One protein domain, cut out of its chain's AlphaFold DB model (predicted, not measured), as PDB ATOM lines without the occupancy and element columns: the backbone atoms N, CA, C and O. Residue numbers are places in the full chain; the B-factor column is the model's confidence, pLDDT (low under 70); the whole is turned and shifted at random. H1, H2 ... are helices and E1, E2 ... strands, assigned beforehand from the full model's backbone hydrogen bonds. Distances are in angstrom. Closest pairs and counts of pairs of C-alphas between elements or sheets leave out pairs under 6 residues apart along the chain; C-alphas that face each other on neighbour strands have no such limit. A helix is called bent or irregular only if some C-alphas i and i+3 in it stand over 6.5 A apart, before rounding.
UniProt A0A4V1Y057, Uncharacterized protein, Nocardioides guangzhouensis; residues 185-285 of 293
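Overview. This is residues 185 to 285 of the 293 residues of an uncharacterized protein of Nocardioides guangzhouensis (UniProt A0A4V1Y057). A small two-sheet sandwich: a strongly twisted sheet of five strands, E4 E8 E7 E6 E5, stands face to face with a sheet of three, E1 E2 E3, their strands crossed at 64 degrees. The short helix H1 lies off at one end, in the stretch that joins the two sheets. Both sheets are antiparallel; along the printed part the order is E1 E2 E3 H1 E4 E5 E6 E7 E8. The 101 printed residues, under half of them in named elements, are mostly strand by class and compact, with a radius of gyration of the C-alphas of 12.9 A and spans of 37 by 28 by 23 A.

Along the chain. E1, residues 201 to 205, begins at C-alpha 201 (226.282, 235.579, 270.105). E2 holds residues 216 to 220, E3 223 to 227, H1 231 to 236 and E4 242 to 245. E5, residues 252 to 258, is 16.6 A long; E6 holds 261 to 265 and E7 271 to 276. E8, residues 279 to 284, is 16.1 A long and ends at C-alpha 284 (234.177, 225.733, 260.538).

Arrangement. E1, E2 and E3 form a meander, each strand the antiparallel neighbour of the one before; N 204 and O 217 are 2.9 A apart, N 218 and O 225 2.8 A. Residues 186 to 187 pair antiparallel with 202 to 203 of E1. Between the sheets, the closest C-alphas of E3 and E8 are those of Trp 226 and Trp 283, 5.0 A. H1 is not on either sheet and is irregular, C-alphas 232 and 235 being 7.0 A apart; 0 of 2 O i to N i+4 pairs and 2 of 3 O i to N i+3 pairs are within hydrogen-bond range. E5 to E8 form a second meander, with N 254 and O 263 at 3.0 A, N 264 and O 273 at 2.9 A and N 281 and O 274 at 2.8 A. E4 is an edge strand beside E8, with N 245 and O 280 at 2.8 A.

Size, cuts and confidence. The C-alphas farthest apart, of Asp 192 and Tyr 232, are 38.8 A apart. The printed part has no cut and no long link. Mean pLDDT of the printed part is 96.4; no printed residue is under 70.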
ATOM      1  N   VAL A 185     221.517 226.387 276.455       92.44
ATOM      2  CA  VAL A 185     221.842 227.685 275.867       92.44
ATOM      3  C   VAL A 185     223.077 228.259 276.549       92.44
ATOM      4  O   VAL A 185     223.078 228.667 277.707       92.44
ATOM      5  N   LEU A 186     224.165 228.319 275.793       94.62
ATOM      6  CA  LEU A 186     225.466 228.769 276.260       94.62
ATOM      7  C   LEU A 186     225.626 230.266 275.983       94.62
ATOM      8  O   LEU A 186     226.053 230.679 274.897       94.62
ATOM      9  N   VAL A 187     225.307 231.074 276.991       96.56
ATOM     10  CA  VAL A 187     225.450 232.535 276.956       96.56
ATOM     11  C   VAL A 187     226.920 232.938 277.098       96.56
ATOM     12  O   VAL A 187     227.633 232.505 278.015       96.56
ATOM     13  N   TRP A 188     227.369 233.789 276.179       97.81
ATOM     14  CA  TRP A 188     228.703 234.386 276.189       97.81
ATOM     15  C   TRP A 188     228.697 235.704 276.961       97.81
ATOM     16  O   TRP A 188     227.666 236.359 277.085       97.81
ATOM     17  N   THR A 189     229.858 236.104 277.463       98.12
ATOM     18  CA  THR A 189     230.062 237.378 278.150       98.12
ATOM     19  C   THR A 189     231.003 238.286 277.371       98.12
ATOM     20  O   THR A 189     231.804 237.816 276.561       98.12
ATOM     21  N   ASP A 190     230.941 239.586 277.634       96.75
ATOM     22  CA  ASP A 190     231.911 240.557 277.135       96.75
ATOM     23  C   ASP A 190     233.228 240.532 277.945       96.75
ATOM     24  O   ASP A 190     233.471 239.647 278.778       96.75
ATOM     25  N   ALA A 191     234.108 241.501 277.678       92.75
ATOM     26  CA  ALA A 191     235.397 241.632 278.352       92.75
ATOM     27  C   ALA A 191     235.278 241.969 279.850       92.75
ATOM     28  O   ALA A 191     236.190 241.620 280.606       92.75
ATOM     29  N   ASP A 192     234.167 242.588 280.256       95.19
ATOM     30  CA  ASP A 192     233.848 242.961 281.637       95.19
ATOM     31  C   ASP A 192     233.086 241.846 282.375       95.19
ATOM     32  O   ASP A 192     232.793 241.966 283.564       95.19
ATOM     33  N   GLY A 193     232.772 240.745 281.684       95.06
ATOM     34  CA  GLY A 193     232.042 239.611 282.239       95.06
ATOM     35  C   GLY A 193     230.523 239.777 282.223       95.06
ATOM     36  O   GLY A 193     229.833 238.954 282.824       95.06
ATOM     37  N   ARG A 194     229.982 240.789 281.531       95.75
ATOM     38  CA  ARG A 194     228.528 240.959 281.397       95.75
ATOM     39  C   ARG A 194     227.973 240.011 280.336       95.75
ATOM     40  O   ARG A 194     228.615 239.866 279.292       95.75
ATOM     41  N   PRO A 195     226.811 239.374 280.564       96.62
ATOM     42  CA  PRO A 195     226.138 238.583 279.541       96.62
ATOM     43  C   PRO A 195     225.914 239.393 278.262       96.62
ATOM     44  O   PRO A 195     225.545 240.564 278.304       96.62
ATOM     45  N   VAL A 196     226.169 238.767 277.117       97.19
ATOM     46  CA  VAL A 196     225.918 239.358 275.803       97.19
ATOM     47  C   VAL A 196     224.595 238.806 275.275       97.19
ATOM     48  O   VAL A 196     224.412 237.587 275.329       97.19
ATOM     49  N   PRO A 197     223.719 239.655 274.702       96.56
ATOM     50  CA  PRO A 197     222.473 239.210 274.096       96.56
ATOM     51  C   PRO A 197     222.648 238.041 273.132       96.56
ATOM     52  O   PRO A 197     223.528 238.067 272.261       96.56
ATOM     53  N   THR A 198     221.765 237.050 273.237       95.19
ATOM     54  CA  THR A 198     221.810 235.842 272.402       95.19
ATOM     55  C   THR A 198     221.600 236.136 270.919       95.19
ATOM     56  O   THR A 198     222.127 235.433 270.057       95.19
ATOM     57  N   THR A 199     220.936 237.250 270.601       92.00
ATOM     58  CA  THR A 199     220.832 237.792 269.236       92.00
ATOM     59  C   THR A 199     222.177 238.207 268.624       92.00
ATOM     60  O   THR A 199     222.299 238.283 267.399       92.00
ATOM     61  N   ARG A 200     223.203 238.473 269.445       95.50
ATOM     62  CA  ARG A 200     224.560 238.805 268.982       95.50
ATOM     63  C   ARG A 200     225.451 237.577 268.933       95.50
ATOM     64  O   ARG A 200     226.135 237.380 267.929       95.50
ATOM     65  N   VAL A 201     225.472 236.792 270.008       97.69
ATOM     66  CA  VAL A 201     226.282 235.579 270.105       97.69
ATOM     67  C   VAL A 201     225.668 234.599 271.097       97.69
ATOM     68  O   VAL A 201     225.337 234.950 272.225       97.69
ATOM     69  N   VAL A 202     225.542 233.345 270.685       97.25
ATOM     70  CA  VAL A 202     225.027 232.267 271.530       97.25
ATOM     71  C   VAL A 202     225.544 230.938 271.014       97.25
ATOM     72  O   VAL A 202     225.836 230.795 269.825       97.25
ATOM     73  N   SER A 203     225.713 229.957 271.895       97.38
ATOM     74  CA  SER A 203     225.933 228.582 271.454       97.38
ATOM     75  C   SER A 203     224.881 227.644 272.017       97.38
ATOM     76  O   SER A 203     224.340 227.907 273.081       97.38
ATOM     77  N   TRP A 204     224.599 226.564 271.305       95.38
ATOM     78  CA  TRP A 204     223.637 225.545 271.717       95.38
ATOM     79  C   TRP A 204     224.096 224.164 271.225       95.38
ATOM     80  O   TRP A 204     224.865 224.095 270.254       95.38
ATOM     81  N   PRO A 205     223.711 223.064 271.895       95.00
ATOM     82  CA  PRO A 205     223.984 221.719 271.407       95.00
ATOM     83  C   PRO A 205     223.254 221.465 270.086       95.00
ATOM     84  O   PRO A 205     222.248 222.107 269.779       95.00
ATOM     85  N   GLY A 206     223.760 220.529 269.286       92.75
ATOM     86  CA  GLY A 206     222.999 220.048 268.138       92.75
ATOM     87  C   GLY A 206     221.707 219.332 268.576       92.75
ATOM     88  O   GLY A 206     221.653 218.800 269.685       92.75
ATOM     89  N   PRO A 207     220.661 219.318 267.729       90.00
ATOM     90  CA  PRO A 207     219.395 218.651 268.023       90.00
ATOM     91  C   PRO A 207     219.560 217.142 268.252       90.00
ATOM     92  O   PRO A 207     220.129 216.432 267.422       90.00
ATOM     93  N   GLU A 208     218.980 216.646 269.346       89.69
ATOM     94  CA  GLU A 208     218.960 215.217 269.694       89.69
ATOM     95  C   GLU A 208     218.194 214.376 268.665       89.69
ATOM     96  O   GLU A 208     218.632 213.289 268.307       89.69
ATOM     97  N   HIS A 209     217.101 214.899 268.097       88.94
ATOM     98  CA  HIS A 209     216.325 214.177 267.077       88.94
ATOM     99  C   HIS A 209     217.102 213.915 265.774       88.94
ATOM    100  O   HIS A 209     216.631 213.162 264.926       88.94
ATOM    101  N   CYS A 210     218.284 214.522 265.618       92.25
ATOM    102  CA  CYS A 210     219.199 214.287 264.500       92.25
ATOM    103  C   CYS A 210     220.464 213.536 264.933       92.25
ATOM    104  O   CYS A 210     221.362 213.349 264.115       92.25
ATOM    105  N   ASP A 211     220.532 213.120 266.203       93.50
ATOM    106  CA  ASP A 211     221.693 212.505 266.849       93.50
ATOM    107  C   ASP A 211     222.922 213.440 266.873       93.50
ATOM    108  O   ASP A 211     224.062 213.033 266.646       93.50
ATOM    109  N   TRP A 212     222.698 214.751 267.064       94.81
ATOM    110  CA  TRP A 212     223.751 215.784 267.041       94.81
ATOM    111  C   TRP A 212     224.080 216.360 268.419       94.81
ATOM    112  O   TRP A 212     224.776 217.373 268.498       94.81
ATOM    113  N   GLN A 213     223.630 215.731 269.505       93.69
ATOM    114  CA  GLN A 213     223.867 216.209 270.875       93.69
ATOM    115  C   GLN A 213     225.357 216.419 271.222       93.69
ATOM    116  O   GLN A 213     225.684 217.255 272.061       93.69
ATOM    117  N   ASP A 214     226.278 215.725 270.541       95.00
ATOM    118  CA  ASP A 214     227.730 215.892 270.720       95.00
ATOM    119  C   ASP A 214     228.328 217.098 269.965       95.00
ATOM    120  O   ASP A 214     229.488 217.482 270.189       95.00
ATOM    121  N   SER A 215     227.550 217.704 269.065       97.00
ATOM    122  CA  SER A 215     227.903 218.933 268.358       97.00
ATOM    123  C   SER A 215     227.572 220.167 269.184       97.00
ATOM    124  O   SER A 215     226.685 220.175 270.034       97.00
ATOM    125  N   THR A 216     228.254 221.270 268.893       97.38
ATOM    126  CA  THR A 216     227.854 222.592 269.391       97.38
ATOM    127  C   THR A 216     227.796 223.559 268.228       97.38
ATOM    128  O   THR A 216     228.762 223.684 267.477       97.38
ATOM    129  N   VAL A 217     226.687 224.272 268.098       97.44
ATOM    130  CA  VAL A 217     226.539 225.354 267.130       97.44
ATOM    131  C   VAL A 217     226.800 226.669 267.845       97.44
ATOM    132  O   VAL A 217     226.260 226.912 268.917       97.44
ATOM    133  N   LEU A 218     227.643 227.520 267.272       98.44
ATOM    134  CA  LEU A 218     227.834 228.912 267.666       98.44
ATOM    135  C   LEU A 218     227.145 229.798 266.633       98.44
ATOM    136  O   LEU A 218     227.597 229.876 265.491       98.44
ATOM    137  N   GLY A 219     226.081 230.478 267.039       97.69
ATOM    138  CA  GLY A 219     225.456 231.544 266.268       97.69
ATOM    139  C   GLY A 219     226.121 232.884 266.557       97.69
ATOM    140  O   GLY A 219     226.362 233.230 267.713       97.69
ATOM    141  N   MET A 220     226.402 233.648 265.505       96.12
ATOM    142  CA  MET A 220     226.846 235.036 265.598       96.12
ATOM    143  C   MET A 220     226.221 235.853 264.468       96.12
ATOM    144  O   MET A 220     226.660 235.793 263.314       96.12
ATOM    145  N   GLY A 221     225.166 236.605 264.788       91.12
ATOM    146  CA  GLY A 221     224.304 237.210 263.774       91.12
ATOM    147  C   GLY A 221     223.786 236.148 262.794       91.12
ATOM    148  O   GLY A 221     223.202 235.150 263.203       91.12
ATOM    149  N   ALA A 222     224.037 236.336 261.497       91.44
ATOM    150  CA  ALA A 222     223.647 235.376 260.459       91.44
ATOM    151  C   ALA A 222     224.646 234.218 260.257       91.44
ATOM    152  O   ALA A 222     224.373 233.303 259.482       91.44
ATOM    153  N   ALA A 223     225.824 234.263 260.887       97.00
ATOM    154  CA  ALA A 223     226.826 233.212 260.756       97.00
ATOM    155  C   ALA A 223     226.604 232.110 261.796       97.00
ATOM    156  O   ALA A 223     226.237 232.380 262.940       97.00
ATOM    157  N   ARG A 224     226.879 230.868 261.396       98.12
ATOM    158  CA  ARG A 224     226.881 229.697 262.274       98.12
ATOM    159  C   ARG A 224     228.206 228.969 262.139       98.12
ATOM    160  O   ARG A 224     228.708 228.818 261.027       98.12
ATOM    161  N   TYR A 225     228.762 228.530 263.259       98.56
ATOM    162  CA  TYR A 225     230.015 227.784 263.329       98.56
ATOM    163  C   TYR A 225     229.801 226.494 264.103       98.56
ATOM    164  O   TYR A 225     229.068 226.484 265.088       98.56
ATOM    165  N   TRP A 226     230.451 225.421 263.671       98.38
ATOM    166  CA  TRP A 226     230.163 224.086 264.180       98.38
ATOM    167  C   TRP A 226     231.357 223.479 264.906       98.38
ATOM    168  O   TRP A 226     232.435 223.302 264.343       98.38
ATOM    169  N   ARG A 227     231.149 223.104 266.162       98.50
ATOM    170  CA  ARG A 227     232.041 222.239 266.925       98.50
ATOM    171  C   ARG A 227     231.641 220.787 266.707       98.50
ATOM    172  O   ARG A 227     230.473 220.467 266.904       98.50
ATOM    173  N   LYS A 228     232.609 219.921 266.386       97.56
ATOM    174  CA  LYS A 228     232.400 218.469 266.203       97.56
ATOM    175  C   LYS A 228     231.170 218.102 265.337       97.56
ATOM    176  O   LYS A 228     230.405 217.233 265.742       97.56
ATOM    177  N   PRO A 229     230.962 218.736 264.167       97.00
ATOM    178  CA  PRO A 229     229.854 218.361 263.295       97.00
ATOM    179  C   PRO A 229     229.997 216.895 262.841       97.00
ATOM    180  O   PRO A 229     231.131 216.461 262.614       97.00
ATOM    181  N   PRO A 230     228.889 216.157 262.643       95.38
ATOM    182  CA  PRO A 230     228.911 214.855 261.990       95.38
ATOM    183  C   PRO A 230     229.644 214.894 260.647       95.38
ATOM    184  O   PRO A 230     229.510 215.851 259.880       95.38
ATOM    185  N   ASP A 231     230.371 213.824 260.321       94.38
ATOM    186  CA  ASP A 231     231.231 213.775 259.130       94.38
ATOM    187  C   ASP A 231     230.469 214.030 257.819       94.38
ATOM    188  O   ASP A 231     230.999 214.652 256.895       94.38
ATOM    189  N   TYR A 232     229.204 213.610 257.733       93.94
ATOM    190  CA  TYR A 232     228.384 213.816 256.538       93.94
ATOM    191  C   TYR A 232     228.038 215.294 256.282       93.94
ATOM    192  O   TYR A 232     227.755 215.672 255.141       93.94
ATOM    193  N   LEU A 233     228.141 216.161 257.298       94.69
ATOM    194  CA  LEU A 233     227.960 217.605 257.147       94.69
ATOM    195  C   LEU A 233     229.193 218.304 256.563       94.69
ATOM    196  O   LEU A 233     229.102 219.477 256.208       94.69
ATOM    197  N   ALA A 234     230.331 217.620 256.391       93.69
ATOM    198  CA  ALA A 234     231.574 218.240 255.917       93.69
ATOM    199  C   ALA A 234     231.420 218.998 254.584       93.69
ATOM    200  O   ALA A 234     232.072 220.016 254.371       93.69
ATOM    201  N   SER A 235     230.529 218.548 253.694       95.12
ATOM    202  CA  SER A 235     230.253 219.210 252.406       95.12
ATOM    203  C   SER A 235     229.444 220.516 252.518       95.12
ATOM    204  O   SER A 235     229.349 221.272 251.550       95.12
ATOM    205  N   ARG A 236     228.850 220.783 253.685       96.94
ATOM    206  CA  ARG A 236     228.051 221.979 254.003       96.94
ATOM    207  C   ARG A 236     228.854 223.030 254.776       96.94
ATOM    208  O   ARG A 236     228.316 224.092 255.088       96.94
ATOM    209  N   LEU A 237     230.118 222.747 255.081       98.12
ATOM    210  CA  LEU A 237     230.979 223.564 255.928       98.12
ATOM    211  C   LEU A 237     232.148 224.144 255.126       98.12
ATOM    212  O   LEU A 237     232.667 223.520 254.204       98.12
ATOM    213  N   ASP A 238     232.609 225.326 255.520       97.75
ATOM    214  CA  ASP A 238     233.743 226.027 254.901       97.75
ATOM    215  C   ASP A 238     235.123 225.445 255.269       97.75
ATOM    216  O   ASP A 238     236.168 226.006 254.930       97.75
ATOM    217  N   GLY A 239     235.145 224.309 255.960       96.38
ATOM    218  CA  GLY A 239     236.350 223.658 256.445       96.38
ATOM    219  C   GLY A 239     236.021 222.460 257.324       96.38
ATOM    220  O   GLY A 239     234.915 221.924 257.291       96.38
ATOM    221  N   ARG A 240     236.993 222.041 258.134       97.00
ATOM    222  CA  ARG A 240     236.840 220.933 259.084       97.00
ATOM    223  C   ARG A 240     236.971 221.435 260.508       97.00
ATOM    224  O   ARG A 240     237.721 222.373 260.768       97.00
ATOM    225  N   TYR A 241     236.281 220.763 261.420       98.38
ATOM    226  CA  TYR A 241     236.551 220.922 262.839       98.38
ATOM    227  C   TYR A 241     237.960 220.415 263.166       98.38
ATOM    228  O   TYR A 241     238.361 219.339 262.716       98.38
ATOM    229  N   VAL A 242     238.702 221.184 263.959       98.44
ATOM    230  CA  VAL A 242     240.019 220.793 264.473       98.44
ATOM    231  C   VAL A 242     240.005 220.961 265.984       98.44
ATOM    232  O   VAL A 242     239.801 222.062 266.483       98.44
ATOM    233  N   ALA A 243     240.232 219.873 266.720       97.88
ATOM    234  CA  ALA A 243     240.129 219.870 268.181       97.88
ATOM    235  C   ALA A 243     241.255 220.638 268.895       97.88
ATOM    236  O   ALA A 243     241.119 220.982 270.063       97.88
ATOM    237  N   SER A 244     242.384 220.864 268.222       98.00
ATOM    238  CA  SER A 244     243.500 221.636 268.765       98.00
ATOM    239  C   SER A 244     244.360 222.192 267.638       98.00
ATOM    240  O   SER A 244     244.860 221.441 266.798       98.00
ATOM    241  N   ALA A 245     244.530 223.506 267.629       98.25
ATOM    242  CA  ALA A 245     245.401 224.235 266.726       98.25
ATOM    243  C   ALA A 245     246.037 225.433 267.457       98.25
ATOM    244  O   ALA A 245     245.458 225.950 268.422       98.25
ATOM    245  N   PRO A 246     247.215 225.908 267.018       98.06
ATOM    246  CA  PRO A 246     247.686 227.229 267.414       98.06
ATOM    247  C   PRO A 246     246.725 228.306 266.887       98.06
ATOM    248  O   PRO A 246     246.172 228.170 265.795       98.06
ATOM    249  N   LEU A 247     246.543 229.387 267.649       98.00
ATOM    250  CA  LEU A 247     245.759 230.538 267.198       98.00
ATOM    251  C   LEU A 247     246.507 231.256 266.056       98.00
ATOM    252  O   LEU A 247     247.665 231.637 266.260       98.00
ATOM    253  N   PRO A 248     245.886 231.471 264.881       97.50
ATOM    254  CA  PRO A 248     246.508 232.235 263.802       97.50
ATOM    255  C   PRO A 248     246.799 233.684 264.203       97.50
ATOM    256  O   PRO A 248     246.033 234.302 264.942       97.50
ATOM    257  N   ALA A 249     247.901 234.244 263.697       96.69
ATOM    258  CA  ALA A 249     248.337 235.601 264.043       96.69
ATOM    259  C   ALA A 249     247.384 236.699 263.536       96.69
ATOM    260  O   ALA A 249     247.347 237.790 264.100       96.69
ATOM    261  N   ASP A 250     246.623 236.413 262.483       96.56
ATOM    262  CA  ASP A 250     245.625 237.290 261.870       96.56
ATOM    263  C   ASP A 250     244.197 237.043 262.392       96.56
ATOM    264  O   ASP A 250     243.250 237.686 261.934       96.56
ATOM    265  N   ALA A 251     244.020 236.136 263.360       98.06
ATOM    266  CA  ALA A 251     242.723 235.889 263.973       98.06
ATOM    267  C   ALA A 251     242.231 237.137 264.724       98.06
ATOM    268  O   ALA A 251     242.910 237.690 265.594       98.06
ATOM    269  N   ARG A 252     241.007 237.572 264.418       98.00
ATOM    270  CA  ARG A 252     240.393 238.757 265.022       98.00
ATOM    271  C   ARG A 252     239.723 238.396 266.340       98.00
ATOM    272  O   ARG A 252     238.752 237.641 266.350       98.00
ATOM    273  N   GLU A 253     240.193 238.976 267.440       97.12
ATOM    274  CA  GLU A 253     239.543 238.847 268.749       97.12
ATOM    275  C   GLU A 253     238.177 239.538 268.730       97.12
ATOM    276  O   GLU A 253     238.047 240.674 268.275       97.12
ATOM    277  N   THR A 254     237.146 238.835 269.201       97.50
ATOM    278  CA  THR A 254     235.775 239.375 269.242       97.50
ATOM    279  C   THR A 254     235.465 240.100 270.549       97.50
ATOM    280  O   THR A 254     234.498 240.852 270.616       97.50
ATOM    281  N   GLY A 255     236.270 239.865 271.587       97.38
ATOM    282  CA  GLY A 255     235.999 240.299 272.958       97.38
ATOM    283  C   GLY A 255     235.039 239.382 273.726       97.38
ATOM    284  O   GLY A 255     234.913 239.545 274.936       97.38
ATOM    285  N   PHE A 256     234.407 238.404 273.066       98.12
ATOM    286  CA  PHE A 256     233.482 237.476 273.711       98.12
ATOM    287  C   PHE A 256     234.204 236.334 274.423       98.12
ATOM    288  O   PHE A 256     235.205 235.796 273.931       98.12
ATOM    289  N   ARG A 257     233.672 235.955 275.585       97.62
ATOM    290  CA  ARG A 257     234.234 234.936 276.473       97.62
ATOM    291  C   ARG A 257     233.169 233.984 277.001       97.62
ATOM    292  O   ARG A 257     232.004 234.341 277.129       97.62
ATOM    293  N   ARG A 258     233.586 232.768 277.344       94.75
ATOM    294  CA  ARG A 258     232.781 231.793 278.086       94.75
ATOM    295  C   ARG A 258     233.689 231.016 279.028       94.75
ATOM    296  O   ARG A 258     234.472 230.164 278.607       94.75
ATOM    297  N   GLY A 259     233.604 231.318 280.322       93.19
ATOM    298  CA  GLY A 259     234.565 230.804 281.297       93.19
ATOM    299  C   GLY A 259     235.984 231.251 280.935       93.19
ATOM    300  O   GLY A 259     236.258 232.445 280.858       93.19
ATOM    301  N   ARG A 260     236.880 230.291 280.690       94.94
ATOM    302  CA  ARG A 260     238.263 230.564 280.255       94.94
ATOM    303  C   ARG A 260     238.424 230.717 278.743       94.94
ATOM    304  O   ARG A 260     239.506 231.090 278.295       94.94
ATOM    305  N   ASP A 261     237.404 230.347 277.976       97.31
ATOM    306  CA  ASP A 261     237.486 230.344 276.526       97.31
ATOM    307  C   ASP A 261     237.179 231.742 275.998       97.31
ATOM    308  O   ASP A 261     236.256 232.418 276.454       97.31
ATOM    309  N   HIS A 262     237.959 232.166 275.020       98.25
ATOM    310  CA  HIS A 262     237.744 233.367 274.235       98.25
ATOM    311  C   HIS A 262     237.325 232.958 272.827       98.25
ATOM    312  O   HIS A 262     237.592 231.837 272.378       98.25
ATOM    313  N   LEU A 263     236.705 233.901 272.127       98.56
ATOM    314  CA  LEU A 263     236.272 233.734 270.754       98.56
ATOM    315  C   LEU A 263     237.040 234.668 269.818       98.56
ATOM    316  O   LEU A 263     237.023 235.895 269.969       98.56
ATOM    317  N   TRP A 264     237.660 234.074 268.805       98.69
ATOM    318  CA  TRP A 264     238.240 234.780 267.667       98.69
ATOM    319  C   TRP A 264     237.574 234.330 266.372       98.69
ATOM    320  O   TRP A 264     237.009 233.242 266.291       98.69
ATOM    321  N   LEU A 265     237.677 235.157 265.339       98.56
ATOM    322  CA  LEU A 265     237.240 234.820 263.989       98.56
ATOM    323  C   LEU A 265     238.433 234.835 263.042       98.56
ATOM    324  O   LEU A 265     239.310 235.693 263.158       98.56
ATOM    325  N   ALA A 266     238.440 233.919 262.078       98.25
ATOM    326  CA  ALA A 266     239.330 234.017 260.928       98.25
ATOM    327  C   ALA A 266     239.118 235.355 260.207       98.25
ATOM    328  O   ALA A 266     238.004 235.889 260.191       98.25
ATOM    329  N   ALA A 267     240.178 235.898 259.605       96.12
ATOM    330  CA  ALA A 267     240.115 237.178 258.901       96.12
ATOM    331  C   ALA A 267     239.066 237.172 257.768       96.12
ATOM    332  O   ALA A 267     238.369 238.166 257.565       96.12
ATOM    333  N   ASP A 268     238.900 236.030 257.095       96.06
ATOM    334  CA  ASP A 268     237.887 235.782 256.059       96.06
ATOM    335  C   ASP A 268     236.506 235.368 256.616       96.06
ATOM    336  O   ASP A 268     235.544 235.191 255.867       96.06
ATOM    337  N   GLY A 269     236.391 235.207 257.937       96.62
ATOM    338  CA  GLY A 269     235.180 234.797 258.639       96.62
ATOM    339  C   GLY A 269     234.778 233.331 258.452       96.62
ATOM    340  O   GLY A 269     233.698 232.967 258.918       96.62
ATOM    341  N   ARG A 270     235.592 232.486 257.803       98.06
ATOM    342  CA  ARG A 270     235.252 231.086 257.463       98.06
ATOM    343  C   ARG A 270     235.431 230.095 258.613       98.06
ATOM    344  O   ARG A 270     234.982 228.953 258.525       98.06
ATOM    345  N   ALA A 271     236.039 230.532 259.709       98.56
ATOM    346  CA  ALA A 271     236.152 229.765 260.941       98.56
ATOM    347  C   ALA A 271     236.025 230.664 262.174       98.56
ATOM    348  O   ALA A 271     236.402 231.840 262.149       98.56
ATOM    349  N   ALA A 272     235.530 230.074 263.253       98.75
ATOM    350  CA  ALA A 272     235.663 230.595 264.601       98.75
ATOM    351  C   ALA A 272     236.750 229.802 265.330       98.75
ATOM    352  O   ALA A 272     236.859 228.586 265.171       98.75
ATOM    353  N   TYR A 273     237.548 230.490 266.134       98.75
ATOM    354  CA  TYR A 273     238.520 229.877 267.026       98.75
ATOM    355  C   TYR A 273     238.031 230.042 268.456       98.75
ATOM    356  O   TYR A 273     237.748 231.163 268.881       98.75
ATOM    357  N   VAL A 274     237.934 228.938 269.190       98.56
ATOM    358  CA  VAL A 274     237.423 228.929 270.566       98.56
ATOM    359  C   VAL A 274     238.449 228.277 271.478       98.56
ATOM    360  O   VAL A 274     238.884 227.159 271.221       98.56
ATOM    361  N   GLY A 275     238.855 228.966 272.540       98.25
ATOM    362  CA  GLY A 275     239.799 228.420 273.515       98.25
ATOM    363  C   GLY A 275     240.663 229.495 274.157       98.25
ATOM    364  O   GLY A 275     240.193 230.584 274.466       98.25
ATOM    365  N   THR A 276     241.946 229.209 274.351       97.50
ATOM    366  CA  THR A 276     242.890 230.156 274.965       97.50
ATOM    367  C   THR A 276     243.975 230.551 273.970       97.50
ATOM    368  O   THR A 276     244.199 229.869 272.974       97.50
ATOM    369  N   ARG A 277     244.758 231.594 274.272       93.31
ATOM    370  CA  ARG A 277     245.925 231.955 273.440       93.31
ATOM    371  C   ARG A 277     246.968 230.833 273.302       93.31
ATOM    372  O   ARG A 277     247.816 230.909 272.422       93.31
ATOM    373  N   ARG A 278     246.934 229.812 274.167       94.38
ATOM    374  CA  ARG A 278     247.843 228.652 274.115       94.38
ATOM    375  C   ARG A 278     247.365 227.545 273.174       94.38
ATOM    376  O   ARG A 278     248.143 226.651 272.868       94.38
ATOM    377  N   GLY A 279     246.105 227.582 272.755       97.50
ATOM    378  CA  GLY A 279     245.505 226.552 271.921       97.50
ATOM    379  C   GLY A 279     244.003 226.755 271.802       97.50
ATOM    380  O   GLY A 279     243.329 227.080 272.787       97.50
ATOM    381  N   VAL A 280     243.507 226.559 270.586       98.75
ATOM    382  CA  VAL A 280     242.108 226.759 270.211       98.75
ATOM    383  C   VAL A 280     241.566 225.545 269.473       98.75
ATOM    384  O   VAL A 280     242.296 224.846 268.772       98.75
ATOM    385  N   GLU A 281     240.267 225.320 269.604       98.75
ATOM    386  CA  GLU A 281     239.501 224.547 268.638       98.75
ATOM    387  C   GLU A 281     239.213 225.422 267.406       98.75
ATOM    388  O   GLU A 281     239.029 226.635 267.526       98.75
ATOM    389  N   VAL A 282     239.138 224.808 266.226       98.75
ATOM    390  CA  VAL A 282     238.722 225.460 264.975       98.75
ATOM    391  C   VAL A 282     237.327 224.973 264.626       98.75
ATOM    392  O   VAL A 282     237.128 223.779 264.400       98.75
ATOM    393  N   TRP A 283     236.360 225.882 264.606       98.69
ATOM    394  CA  TRP A 283     234.962 225.596 264.312       98.69
ATOM    395  C   TRP A 283     234.658 226.132 262.908       98.69
ATOM    396  O   TRP A 283     234.643 227.355 262.722       98.69
ATOM    397  N   PRO A 284     234.468 225.274 261.889       98.69
ATOM    398  CA  PRO A 284     234.177 225.733 260.538       98.69
ATOM    399  C   PRO A 284     232.818 226.426 260.463       98.69
ATOM    400  O   PRO A 284     231.869 226.053 261.159       98.69
ATOM    401  N   ARG A 285     232.725 227.430 259.592       98.56
ATOM    402  CA  ARG A 285     231.473 228.119 259.292       98.56
ATOM    403  C   ARG A 285     230.548 227.241 258.449       98.56
ATOM    404  O   ARG A 285     230.995 226.513 257.565       98.56
TER     405      ARG A 285